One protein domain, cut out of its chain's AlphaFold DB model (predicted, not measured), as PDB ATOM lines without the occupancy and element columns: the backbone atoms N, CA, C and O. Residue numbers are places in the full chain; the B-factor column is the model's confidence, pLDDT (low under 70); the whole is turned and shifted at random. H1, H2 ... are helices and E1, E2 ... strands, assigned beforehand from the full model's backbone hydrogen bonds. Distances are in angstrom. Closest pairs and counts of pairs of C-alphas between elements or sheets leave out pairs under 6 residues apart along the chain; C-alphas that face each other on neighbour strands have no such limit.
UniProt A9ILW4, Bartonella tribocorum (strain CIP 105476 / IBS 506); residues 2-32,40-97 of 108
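This is residues 2 to 32 and 40 to 97 of the 108 residues of a protein of Bartonella tribocorum (strain CIP 105476 / IBS 506) (UniProt A9ILW4). A long strand hairpin, E1 and E2, and the helix H4 before it make one long axis, and H2 sticks out sideways from H4 at about a right angle, meeting it with residues 15 to 19 alone. H3 packs on both H2 and H4, H1 packs beside E1, and residues 82 to 87 stick out at the hairpin's end. The printed part has 89 residues with four named helices and then two antiparallel strands, order E1 - E2; it is mostly helix. It is only just loose, close to extended, with a radius of gyration of the C-alphas of 17.7 A, and spans 60 by 30 by 17 A.

H1, residues 2 to 10, begins at C-alpha 2 (272.923, 286.051, 236.876) and is 13.1 A long. H2, residues 14 to 30, measures 24.5 A; H3, residues 44 to 51, 10.3 A; H4, residues 55 to 71, 24.9 A. E1, residues 73 to 78, measures 16.2 A. E2, residues 91 to 96, measures 16.7 A and ends at C-alpha 96 (274.671, 271.239, 236.662).

H2 touches H4 with residues 15 to 19 alone, about perpendicular at 86 degrees; the closest C-alphas, of Glu 16 and Ala 65, are 5.0 A apart. H3 touches H4 at 88 degrees, closest at Ala 44 and Tyr 59, C-alphas 5.8 A apart. The closest C-alphas of H1 and E1, Ala 4 and Phe 76, are 6.4 A apart. In the hairpin, N 74 and O 95 are 2.8 A apart, within hydrogen-bond range. Every O i to N i+4 pair is within range in H1 and H3, and 12 of 13 in H2 and in H4.

The farthest C-alphas, of Glu 54 and Gly 85, are 61.0 A apart. Residues 33 to 39 are not printed; C-alphas 32 and 40 are 14.0 A apart across the cut. The link E1 to E2 is long. pLDDT is under 70 at residues 2, 29 to 32 and 80 to 87.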
ATOM      1  N   GLN A   2     273.306 285.903 238.296       65.25
ATOM      2  CA  GLN A   2     272.923 286.051 236.876       65.25
ATOM      3  C   GLN A   2     274.110 286.136 235.893       65.25
ATOM      4  O   GLN A   2     274.110 285.455 234.871       65.25
ATOM      5  N   ASN A   3     275.176 286.858 236.248       82.19
ATOM      6  CA  ASN A   3     276.354 286.985 235.380       82.19
ATOM      7  C   ASN A   3     277.101 285.653 235.185       82.19
ATOM      8  O   ASN A   3     277.597 285.391 234.096       82.19
ATOM      9  N   ALA A   4     277.141 284.779 236.197       84.06
ATOM     10  CA  ALA A   4     277.837 283.493 236.098       84.06
ATOM     11  C   ALA A   4     277.133 282.526 235.129       84.06
ATOM     12  O   ALA A   4     277.795 281.804 234.382       84.06
ATOM     13  N   LEU A   5     275.797 282.545 235.093       86.50
ATOM     14  CA  LEU A   5     275.013 281.769 234.125       86.50
ATOM     15  C   LEU A   5     275.264 282.252 232.691       86.50
ATOM     16  O   LEU A   5     275.503 281.443 231.800       86.50
ATOM     17  N   ILE A   6     275.299 283.569 232.476       89.25
ATOM     18  CA  ILE A   6     275.603 284.155 231.163       89.25
ATOM     19  C   ILE A   6     277.035 283.789 230.731       89.25
ATOM     20  O   ILE A   6     277.243 283.317 229.614       89.25
ATOM     21  N   CYS A   7     278.018 283.921 231.631       86.56
ATOM     22  CA  CYS A   7     279.413 283.565 231.365       86.56
ATOM     23  C   CYS A   7     279.594 282.086 231.008       86.56
ATOM     24  O   CYS A   7     280.274 281.756 230.037       86.56
ATOM     25  N   THR A   8     278.964 281.187 231.767       89.19
ATOM     26  CA  THR A   8     279.010 279.749 231.472       89.19
ATOM     27  C   THR A   8     278.266 279.398 230.186       89.19
ATOM     28  O   THR A   8     278.692 278.488 229.477       89.19
ATOM     29  N   GLY A   9     277.228 280.162 229.833       89.12
ATOM     30  CA  GLY A   9     276.524 280.052 228.559       89.12
ATOM     31  C   GLY A   9     277.426 280.314 227.352       89.12
ATOM     32  O   GLY A   9     277.324 279.607 226.349       89.12
ATOM     33  N   TYR A  10     278.376 281.254 227.438       91.44
ATOM     34  CA  TYR A  10     279.330 281.490 226.347       91.44
ATOM     35  C   TYR A  10     280.213 280.269 226.051       91.44
ATOM     36  O   TYR A  10     280.474 280.001 224.878       91.44
ATOM     37  N   GLY A  11     280.597 279.505 227.080       91.06
ATOM     38  CA  GLY A  11     281.445 278.309 226.971       91.06
ATOM     39  C   GLY A  11     280.750 277.050 226.433       91.06
ATOM     40  O   GLY A  11     281.407 276.019 226.252       91.06
ATOM     41  N   LEU A  12     279.440 277.118 226.180       92.56
ATOM     42  CA  LEU A  12     278.691 276.044 225.535       92.56
ATOM     43  C   LEU A  12     278.975 276.002 224.026       92.56
ATOM     44  O   LEU A  12     279.091 277.041 223.362       92.56
ATOM     45  N   ILE A  13     279.041 274.793 223.469       92.56
ATOM     46  CA  ILE A  13     279.128 274.604 222.015       92.56
ATOM     47  C   ILE A  13     277.799 274.976 221.344       92.56
ATOM     48  O   ILE A  13     276.750 275.031 221.987       92.56
ATOM     49  N   LEU A  14     277.822 275.207 220.030       90.94
ATOM     50  CA  LEU A  14     276.637 275.628 219.275       90.94
ATOM     51  C   LEU A  14     275.442 274.679 219.467       90.94
ATOM     52  O   LEU A  14     274.328 275.126 219.725       90.94
ATOM     53  N   SER A  15     275.681 273.370 219.402       90.06
ATOM     54  CA  SER A  15     274.645 272.350 219.586       90.06
ATOM     55  C   SER A  15     274.033 272.369 220.992       90.06
ATOM     56  O   SER A  15     272.822 272.238 221.134       90.06
ATOM     57  N   GLU A  16     274.845 272.600 222.032       92.25
ATOM     58  CA  GLU A  16     274.370 272.748 223.418       92.25
ATOM     59  C   GLU A  16     273.480 273.993 223.555       92.25
ATOM     60  O   GLU A  16     272.388 273.911 224.114       92.25
ATOM     61  N   LYS A  17     273.906 275.130 222.986       92.38
ATOM     62  CA  LYS A  17     273.129 276.382 222.989       92.38
ATOM     63  C   LYS A  17     271.775 276.216 222.301       92.38
ATOM     64  O   LYS A  17     270.768 276.679 222.827       92.38
ATOM     65  N   ARG A  18     271.742 275.523 221.159       90.44
ATOM     66  CA  ARG A  18     270.504 275.235 220.415       90.44
ATOM     67  C   ARG A  18     269.523 274.403 221.242       90.44
ATOM     68  O   ARG A  18     268.365 274.787 221.354       90.44
ATOM     69  N   ILE A  19     269.991 273.330 221.886       90.25
ATOM     70  CA  ILE A  19     269.159 272.506 222.781       90.25
ATOM     71  C   ILE A  19     268.575 273.340 223.924       90.25
ATOM     72  O   ILE A  19     267.379 273.253 224.194       90.25
ATOM     73  N   VAL A  20     269.404 274.155 224.585       91.00
ATOM     74  CA  VAL A  20     268.951 275.015 225.689       91.00
ATOM     75  C   VAL A  20     267.901 276.016 225.200       91.00
ATOM     76  O   VAL A  20     266.888 276.201 225.868       91.00
ATOM     77  N   MET A  21     268.086 276.605 224.017       90.25
ATOM     78  CA  MET A  21     267.119 277.542 223.440       90.25
ATOM     79  C   MET A  21     265.774 276.871 223.125       90.25
ATOM     80  O   MET A  21     264.728 277.411 223.475       90.25
ATOM     81  N   ILE A  22     265.786 275.667 222.541       89.88
ATOM     82  CA  ILE A  22     264.565 274.881 222.288       89.88
ATOM     83  C   ILE A  22     263.858 274.546 223.598       89.88
ATOM     84  O   ILE A  22     262.637 274.662 223.700       89.88
ATOM     85  N   ALA A  23     264.621 274.130 224.613       89.56
ATOM     86  CA  ALA A  23     264.072 273.830 225.924       89.56
ATOM     87  C   ALA A  23     263.374 275.060 226.516       89.56
ATOM     88  O   ALA A  23     262.247 274.930 226.977       89.56
ATOM     89  N   ILE A  24     263.990 276.244 226.448       88.00
ATOM     90  CA  ILE A  24     263.393 277.498 226.934       88.00
ATOM     91  C   ILE A  24     262.113 277.838 226.163       88.00
ATOM     92  O   ILE A  24     261.092 278.111 226.789       88.00
ATOM     93  N   PHE A  25     262.137 277.755 224.830       87.81
ATOM     94  CA  PHE A  25     260.958 277.997 223.991       87.81
ATOM     95  C   PHE A  25     259.779 277.092 224.382       87.81
ATOM     96  O   PHE A  25     258.641 277.540 224.493       87.81
ATOM     97  N   LYS A  26     260.055 275.816 224.669       84.88
ATOM     98  CA  LYS A  26     259.040 274.863 225.129       84.88
ATOM     99  C   LYS A  26     258.593 275.091 226.563       84.88
ATOM    100  O   LYS A  26     257.437 274.825 226.879       84.88
ATOM    101  N   LEU A  27     259.492 275.546 227.431       81.44
ATOM    102  CA  LEU A  27     259.152 275.837 228.817       81.44
ATOM    103  C   LEU A  27     258.136 276.959 228.914       81.44
ATOM    104  O   LEU A  27     257.193 276.805 229.676       81.44
ATOM    105  N   ASP A  28     258.273 278.013 228.112       70.50
ATOM    106  CA  ASP A  28     257.310 279.118 228.083       70.50
ATOM    107  C   ASP A  28     255.888 278.627 227.742       70.50
ATOM    108  O   ASP A  28     254.912 278.970 228.409       70.50
ATOM    109  N   MET A  29     255.777 277.681 226.801       63.12
ATOM    110  CA  MET A  29     254.498 277.045 226.454       63.12
ATOM    111  C   MET A  29     253.936 276.122 227.550       63.12
ATOM    112  O   MET A  29     252.726 275.900 227.612       63.12
ATOM    113  N   LEU A  30     254.791 275.571 228.417       60.75
ATOM    114  CA  LEU A  30     254.426 274.611 229.467       60.75
ATOM    115  C   LEU A  30     254.306 275.238 230.865       60.75
ATOM    116  O   LEU A  30     253.768 274.595 231.768       60.75
ATOM    117  N   TYR A  31     254.767 276.480 231.049       58.41
ATOM    118  CA  TYR A  31     254.975 277.135 232.349       58.41
ATOM    119  C   TYR A  31     253.695 277.327 233.185       58.41
ATOM    120  O   TYR A  31     253.743 277.729 234.342       58.41
ATOM    121  N   HIS A  32     252.529 276.999 232.631       53.88
ATOM    122  CA  HIS A  32     251.235 277.209 233.265       53.88
ATOM    123  C   HIS A  32     250.752 276.082 234.202       53.88
ATOM    124  O   HIS A  32     249.626 276.203 234.683       53.88
ATOM    125  N   THR A  40     261.592 268.774 229.364       87.50
ATOM    126  CA  THR A  40     261.289 269.056 227.958       87.50
ATOM    127  C   THR A  40     261.768 267.912 227.082       87.50
ATOM    128  O   THR A  40     262.893 267.427 227.195       87.50
ATOM    129  N   ARG A  41     260.890 267.461 226.185       88.75
ATOM    130  CA  ARG A  41     261.238 266.518 225.122       88.75
ATOM    131  C   ARG A  41     261.622 267.317 223.889       88.75
ATOM    132  O   ARG A  41     260.844 268.174 223.488       88.75
ATOM    133  N   ILE A  42     262.769 267.021 223.288       89.00
ATOM    134  CA  ILE A  42     263.267 267.690 222.078       89.00
ATOM    135  C   ILE A  42     263.370 266.656 220.962       89.00
ATOM    136  O   ILE A  42     263.876 265.556 221.191       89.00
ATOM    137  N   ILE A  43     262.868 267.002 219.778       89.19
ATOM    138  CA  ILE A  43     262.853 266.122 218.604       89.19
ATOM    139  C   ILE A  43     263.869 266.641 217.580       89.19
ATOM    140  O   ILE A  43     264.092 267.845 217.469       89.19
ATOM    141  N   ALA A  44     264.491 265.743 216.811       87.12
ATOM    142  CA  ALA A  44     265.464 266.117 215.782       87.12
ATOM    143  C   ALA A  44     264.891 267.060 214.713       87.12
ATOM    144  O   ALA A  44     265.598 267.968 214.286       87.12
ATOM    145  N   ALA A  45     263.611 266.916 214.361       87.19
ATOM    146  CA  ALA A  45     262.925 267.811 213.428       87.19
ATOM    147  C   ALA A  45     262.971 269.284 213.882       87.19
ATOM    148  O   ALA A  45     263.272 270.166 213.091       87.19
ATOM    149  N   GLU A  46     262.802 269.546 215.180       86.62
ATOM    150  CA  GLU A  46     262.860 270.906 215.744       86.62
ATOM    151  C   GLU A  46     264.274 271.489 215.653       86.62
ATOM    152  O   GLU A  46     264.469 272.688 215.468       86.62
ATOM    153  N   CYS A  47     265.288 270.627 215.768       84.69
ATOM    154  CA  CYS A  47     266.668 271.035 215.551       84.69
ATOM    155  C   CYS A  47     266.953 271.331 214.080       84.69
ATOM    156  O   CYS A  47     267.708 272.258 213.818       84.69
ATOM    157  N   VAL A  48     266.364 270.583 213.144       88.50
ATOM    158  CA  VAL A  48     266.470 270.861 211.703       88.50
ATOM    159  C   VAL A  48     265.859 272.217 211.373       88.50
ATOM    160  O   VAL A  48     266.515 273.022 210.720       88.50
ATOM    161  N   GLU A  49     264.661 272.501 211.885       86.00
ATOM    162  CA  GLU A  49     263.969 273.778 211.662       86.00
ATOM    163  C   GLU A  49     264.775 274.976 212.179       86.00
ATOM    164  O   GLU A  49     264.870 275.996 211.506       86.00
ATOM    165  N   LEU A  50     265.404 274.854 213.351       84.31
ATOM    166  CA  LEU A  50     266.168 275.954 213.953       84.31
ATOM    167  C   LEU A  50     267.603 276.085 213.444       84.31
ATOM    168  O   LEU A  50     268.201 277.157 213.553       84.31
ATOM    169  N   ALA A  51     268.209 274.986 213.002       80.19
ATOM    170  CA  ALA A  51     269.603 274.961 212.576       80.19
ATOM    171  C   ALA A  51     269.778 274.992 211.058       80.19
ATOM    172  O   ALA A  51     270.931 275.076 210.628       80.19
ATOM    173  N   GLU A  52     268.685 274.875 210.297       85.06
ATOM    174  CA  GLU A  52     268.668 274.753 208.834       85.06
ATOM    175  C   GLU A  52     269.676 273.702 208.338       85.06
ATOM    176  O   GLU A  52     270.396 273.897 207.360       85.06
ATOM    177  N   CYS A  53     269.781 272.582 209.062       85.25
ATOM    178  CA  CYS A  53     270.737 271.520 208.765       85.25
ATOM    179  C   CYS A  53     270.034 270.219 208.384       85.25
ATOM    180  O   CYS A  53     268.890 269.977 208.755       85.25
ATOM    181  N   GLU A  54     270.744 269.338 207.685       88.00
ATOM    182  CA  GLU A  54     270.211 268.031 207.303       88.00
ATOM    183  C   GLU A  54     269.856 267.170 208.530       88.00
ATOM    184  O   GLU A  54     270.521 267.236 209.571       88.00
ATOM    185  N   MET A  55     268.820 266.333 208.402       85.81
ATOM    186  CA  MET A  55     268.281 265.517 209.497       85.81
ATOM    187  C   MET A  55     269.333 264.596 210.129       85.81
ATOM    188  O   MET A  55     269.401 264.487 211.353       85.81
ATOM    189  N   HIS A  56     270.198 263.983 209.315       86.25
ATOM    190  CA  HIS A  56     271.301 263.150 209.800       86.25
ATOM    191  C   HIS A  56     272.233 263.937 210.737       86.25
ATOM    192  O   HIS A  56     272.478 263.547 211.880       86.25
ATOM    193  N   THR A  57     272.672 265.112 210.285       87.12
ATOM    194  CA  THR A  57     273.542 266.016 211.048       87.12
ATOM    195  C   THR A  57     272.857 266.524 212.320       87.12
ATOM    196  O   THR A  57     273.501 266.665 213.364       87.12
ATOM    197  N   ALA A  58     271.542 266.757 212.278       86.56
ATOM    198  CA  ALA A  58     270.769 267.156 213.451       86.56
ATOM    199  C   ALA A  58     270.762 266.066 214.536       86.56
ATOM    200  O   ALA A  58     270.943 266.380 215.716       86.56
ATOM    201  N   TYR A  59     270.628 264.789 214.156       87.31
ATOM    202  CA  TYR A  59     270.677 263.664 215.097       87.31
ATOM    203  C   TYR A  59     272.036 263.523 215.777       87.31
ATOM    204  O   TYR A  59     272.096 263.397 217.002       87.31
ATOM    205  N   GLU A  60     273.126 263.568 215.014       87.81
ATOM    206  CA  GLU A  60     274.482 263.480 215.568       87.81
ATOM    207  C   GLU A  60     274.790 264.668 216.487       87.81
ATOM    208  O   GLU A  60     275.324 264.513 217.593       87.81
ATOM    209  N   SER A  61     274.384 265.865 216.061       86.38
ATOM    210  CA  SER A  61     274.508 267.093 216.840       86.38
ATOM    211  C   SER A  61     273.761 266.980 218.172       86.38
ATOM    212  O   SER A  61     274.356 267.219 219.225       86.38
ATOM    213  N   LEU A  62     272.506 266.517 218.158       88.25
ATOM    214  CA  LEU A  62     271.721 266.262 219.366       88.25
ATOM    215  C   LEU A  62     272.376 265.215 220.268       88.25
ATOM    216  O   LEU A  62     272.481 265.420 221.481       88.25
ATOM    217  N   GLN A  63     272.851 264.114 219.680       88.88
ATOM    218  CA  GLN A  63     273.484 263.023 220.412       88.88
ATOM    219  C   GLN A  63     274.760 263.488 221.131       88.88
ATOM    220  O   GLN A  63     275.017 263.137 222.284       88.88
ATOM    221  N   SER A  64     275.581 264.290 220.457       89.12
ATOM    222  CA  SER A  64     276.805 264.825 221.049       89.12
ATOM    223  C   SER A  64     276.508 265.873 222.126       89.12
ATOM    224  O   SER A  64     277.171 265.901 223.167       89.12
ATOM    225  N   ALA A  65     275.487 266.702 221.909       89.88
ATOM    226  CA  ALA A  65     275.148 267.802 222.791       89.88
ATOM    227  C   ALA A  65     274.530 267.332 224.111       89.88
ATOM    228  O   ALA A  65     274.945 267.837 225.152       89.88
ATOM    229  N   TYR A  66     273.628 266.339 224.125       88.06
ATOM    230  CA  TYR A  66     273.050 265.869 225.398       88.06
ATOM    231  C   TYR A  66     274.122 265.287 226.333       88.06
ATOM    232  O   TYR A  66     274.110 265.558 227.536       88.06
ATOM    233  N   LYS A  67     275.086 264.531 225.781       90.62
ATOM    234  CA  LYS A  67     276.187 263.929 226.552       90.62
ATOM    235  C   LYS A  67     277.062 265.004 227.187       90.62
ATOM    236  O   LYS A  67     277.369 264.928 228.376       90.62
ATOM    237  N   LYS A  68     277.461 266.001 226.393       92.94
ATOM    238  CA  LYS A  68     278.342 267.075 226.860       92.94
ATOM    239  C   LYS A  68     277.628 267.991 227.852       92.94
ATOM    240  O   LYS A  68     278.187 268.259 228.913       92.94
ATOM    241  N   LEU A  69     276.376 268.368 227.582       91.88
ATOM    242  CA  LEU A  69     275.597 269.260 228.443       91.88
ATOM    243  C   LEU A  69     275.411 268.687 229.855       91.88
ATOM    244  O   LEU A  69     275.579 269.410 230.834       91.88
ATOM    245  N   TYR A  70     275.154 267.379 229.977       92.31
ATOM    246  CA  TYR A  70     275.059 266.702 231.276       92.31
ATOM    247  C   TYR A  70     276.377 266.753 232.070       92.31
ATOM    248  O   TYR A  70     276.399 266.912 233.294       92.31
ATOM    249  N   GLN A  71     277.511 266.665 231.374       92.56
ATOM    250  CA  GLN A  71     278.833 266.725 231.994       92.56
ATOM    251  C   GLN A  71     279.225 268.141 232.441       92.56
ATOM    252  O   GLN A  71     280.089 268.270 233.313       92.56
ATOM    253  N   ARG A  72     278.581 269.197 231.924       92.38
ATOM    254  CA  ARG A  72     278.884 270.585 232.295       92.38
ATOM    255  C   ARG A  72     278.400 270.923 233.707       92.38
ATOM    256  O   ARG A  72     277.255 270.667 234.079       92.38
ATOM    257  N   SER A  73     279.268 271.588 234.464       91.50
ATOM    258  CA  SER A  73     278.933 272.212 235.743       91.50
ATOM    259  C   SER A  73     279.142 273.719 235.692       91.50
ATOM    260  O   SER A  73     280.068 274.199 235.043       91.50
ATOM    261  N   ILE A  74     278.304 274.442 236.419       91.19
ATOM    262  CA  ILE A  74     278.379 275.880 236.645       91.19
ATOM    263  C   ILE A  74     278.911 276.069 238.061       91.19
ATOM    264  O   ILE A  74     278.356 275.505 239.006       91.19
ATOM    265  N   THR A  75     279.981 276.845 238.197       89.19
ATOM    266  CA  THR A  75     280.596 277.182 239.483       89.19
ATOM    267  C   THR A  75     280.599 278.689 239.675       89.19
ATOM    268  O   THR A  75     281.014 279.422 238.776       89.19
ATOM    269  N   PHE A  76     280.156 279.163 240.834       84.69
ATOM    270  CA  PHE A  76     280.304 280.565 241.218       84.69
ATOM    271  C   PHE A  76     280.478 280.711 242.725       84.69
ATOM    272  O   PHE A  76     280.126 279.822 243.497       84.69
ATOM    273  N   TYR A  77     281.012 281.858 243.128       85.50
ATOM    274  CA  TYR A  77     281.275 282.181 244.522       85.50
ATOM    275  C   TYR A  77     280.272 283.216 245.013       85.50
ATOM    276  O   TYR A  77     280.046 284.230 244.351       85.50
ATOM    277  N   GLU A  78     279.682 282.964 246.174       80.50
ATOM    278  CA  GLU A  78     278.839 283.934 246.868       80.50
ATOM    279  C   GLU A  78     279.588 284.476 248.095       80.50
ATOM    280  O   GLU A  78     280.233 283.697 248.812       80.50
ATOM    281  N   PRO A  79     279.565 285.799 248.345       73.19
ATOM    282  CA  PRO A  79     280.188 286.358 249.535       73.19
ATOM    283  C   PRO A  79     279.502 285.810 250.792       73.19
ATOM    284  O   PRO A  79     278.300 285.976 250.986       73.19
ATOM    285  N   ALA A  80     280.282 285.159 251.654       69.75
ATOM    286  CA  ALA A  80     279.837 284.678 252.953       69.75
ATOM    287  C   ALA A  80     280.390 285.614 254.027       69.75
ATOM    288  O   ALA A  80     281.602 285.765 254.158       69.75
ATOM    289  N   TYR A  81     279.508 286.264 254.782       65.69
ATOM    290  CA  TYR A  81     279.943 287.330 255.680       65.69
ATOM    291  C   TYR A  81     280.425 286.783 257.030       65.69
ATOM    292  O   TYR A  81     281.522 287.128 257.461       65.69
ATOM    293  N   ILE A  82     279.652 285.921 257.711       60.41
ATOM    294  CA  ILE A  82     279.987 285.424 259.062       60.41
ATOM    295  C   ILE A  82     279.291 284.074 259.336       60.41
ATOM    296  O   ILE A  82     278.109 283.912 259.043       60.41
ATOM    297  N   ARG A  83     279.972 283.119 259.991       62.62
ATOM    298  CA  ARG A  83     279.351 281.953 260.672       62.62
ATOM    299  C   ARG A  83     280.011 281.823 262.038       62.62
ATOM    300  O   ARG A  83     281.230 281.704 262.129       62.62
ATOM    301  N   LYS A  84     279.214 281.866 263.109       64.50
ATOM    302  CA  LYS A  84     279.697 281.793 264.504       64.50
ATOM    303  C   LYS A  84     280.834 282.793 264.830       64.50
ATOM    304  O   LYS A  84     281.793 282.434 265.504       64.50
ATOM    305  N   GLY A  85     280.745 284.032 264.338       66.12
ATOM    306  CA  GLY A  85     281.669 285.119 264.705       66.12
ATOM    307  C   GLY A  85     283.053 285.111 264.038       66.12
ATOM    308  O   GLY A  85     283.871 285.959 264.374       66.12
ATOM    309  N   LYS A  86     283.333 284.201 263.093       68.12
ATOM    310  CA  LYS A  86     284.562 284.215 262.274       68.12
ATOM    311  C   LYS A  86     284.245 284.627 260.833       68.12
ATOM    312  O   LYS A  86     283.194 284.234 260.314       68.12
ATOM    313  N   SER A  87     285.143 285.391 260.203       65.31
ATOM    314  CA  SER A  87     285.100 285.653 258.758       65.31
ATOM    315  C   SER A  87     285.375 284.357 257.999       65.31
ATOM    316  O   SER A  87     286.167 283.520 258.439       65.31
ATOM    317  N   ILE A  88     284.659 284.144 256.898       73.75
ATOM    318  CA  ILE A  88     284.678 282.878 256.160       73.75
ATOM    319  C   ILE A  88     285.014 283.163 254.712       73.75
ATOM    320  O   ILE A  88     284.630 284.190 254.162       73.75
ATOM    321  N   SER A  89     285.764 282.245 254.108       74.94
ATOM    322  CA  SER A  89     286.003 282.246 252.671       74.94
ATOM    323  C   SER A  89     284.677 282.164 251.916       74.94
ATOM    324  O   SER A  89     283.759 281.480 252.360       74.94
ATOM    325  N   SER A  90     284.583 282.817 250.762       78.19
ATOM    326  CA  SER A  90     283.389 282.771 249.910       78.19
ATOM    327  C   SER A  90     282.878 281.341 249.697       78.19
ATOM    328  O   SER A  90     283.665 280.412 249.507       78.19
ATOM    329  N   THR A  91     281.557 281.164 249.721       82.38
ATOM    330  CA  THR A  91     280.925 279.859 249.503       82.38
ATOM    331  C   THR A  91     280.980 279.521 248.019       82.38
ATOM    332  O   THR A  91     280.488 280.293 247.195       82.38
ATOM    333  N   GLU A  92     281.557 278.371 247.674       85.44
ATOM    334  CA  GLU A  92     281.529 277.843 246.310       85.44
ATOM    335  C   GLU A  92     280.211 277.103 246.060       85.44
ATOM    336  O   GLU A  92     279.909 276.097 246.704       85.44
ATOM    337  N   PHE A  93     279.435 277.585 245.093       86.38
ATOM    338  CA  PHE A  93     278.255 276.902 244.588       86.38
ATOM    339  C   PHE A  93     278.594 276.187 243.291       86.38
ATOM    340  O   PHE A  93     279.053 276.808 242.334       86.38
ATOM    341  N   LYS A  94     278.312 274.883 243.247       90.06
ATOM    342  CA  LYS A  94     278.476 274.045 242.062       90.06
ATOM    343  C   LYS A  94     277.146 273.405 241.692       90.06
ATOM    344  O   LYS A  94     276.575 272.657 242.479       90.06
ATOM    345  N   MET A  95     276.672 273.673 240.482       91.12
ATOM    346  CA  MET A  95     275.432 273.113 239.938       91.12
ATOM    347  C   MET A  95     275.649 272.546 238.534       91.12
ATOM    348  O   MET A  95     276.690 272.764 237.918       91.12
ATOM    349  N   ARG A  96     274.681 271.781 238.030       91.94
ATOM    350  CA  ARG A  96     274.671 271.239 236.662       91.94
ATOM    351  C   ARG A  96     273.767 272.095 235.779       91.94
ATOM    352  O   ARG A  96     272.820 272.688 236.284       91.94
ATOM    353  N   TRP A  97     274.022 272.101 234.472       91.44
ATOM    354  CA  TRP A  97     273.085 272.683 233.500       91.44
ATOM    355  C   TRP A  97     271.779 271.895 233.416       91.44
ATOM    356  O   TRP A  97     270.704 272.474 233.333       91.44
TER     357      TRP A  97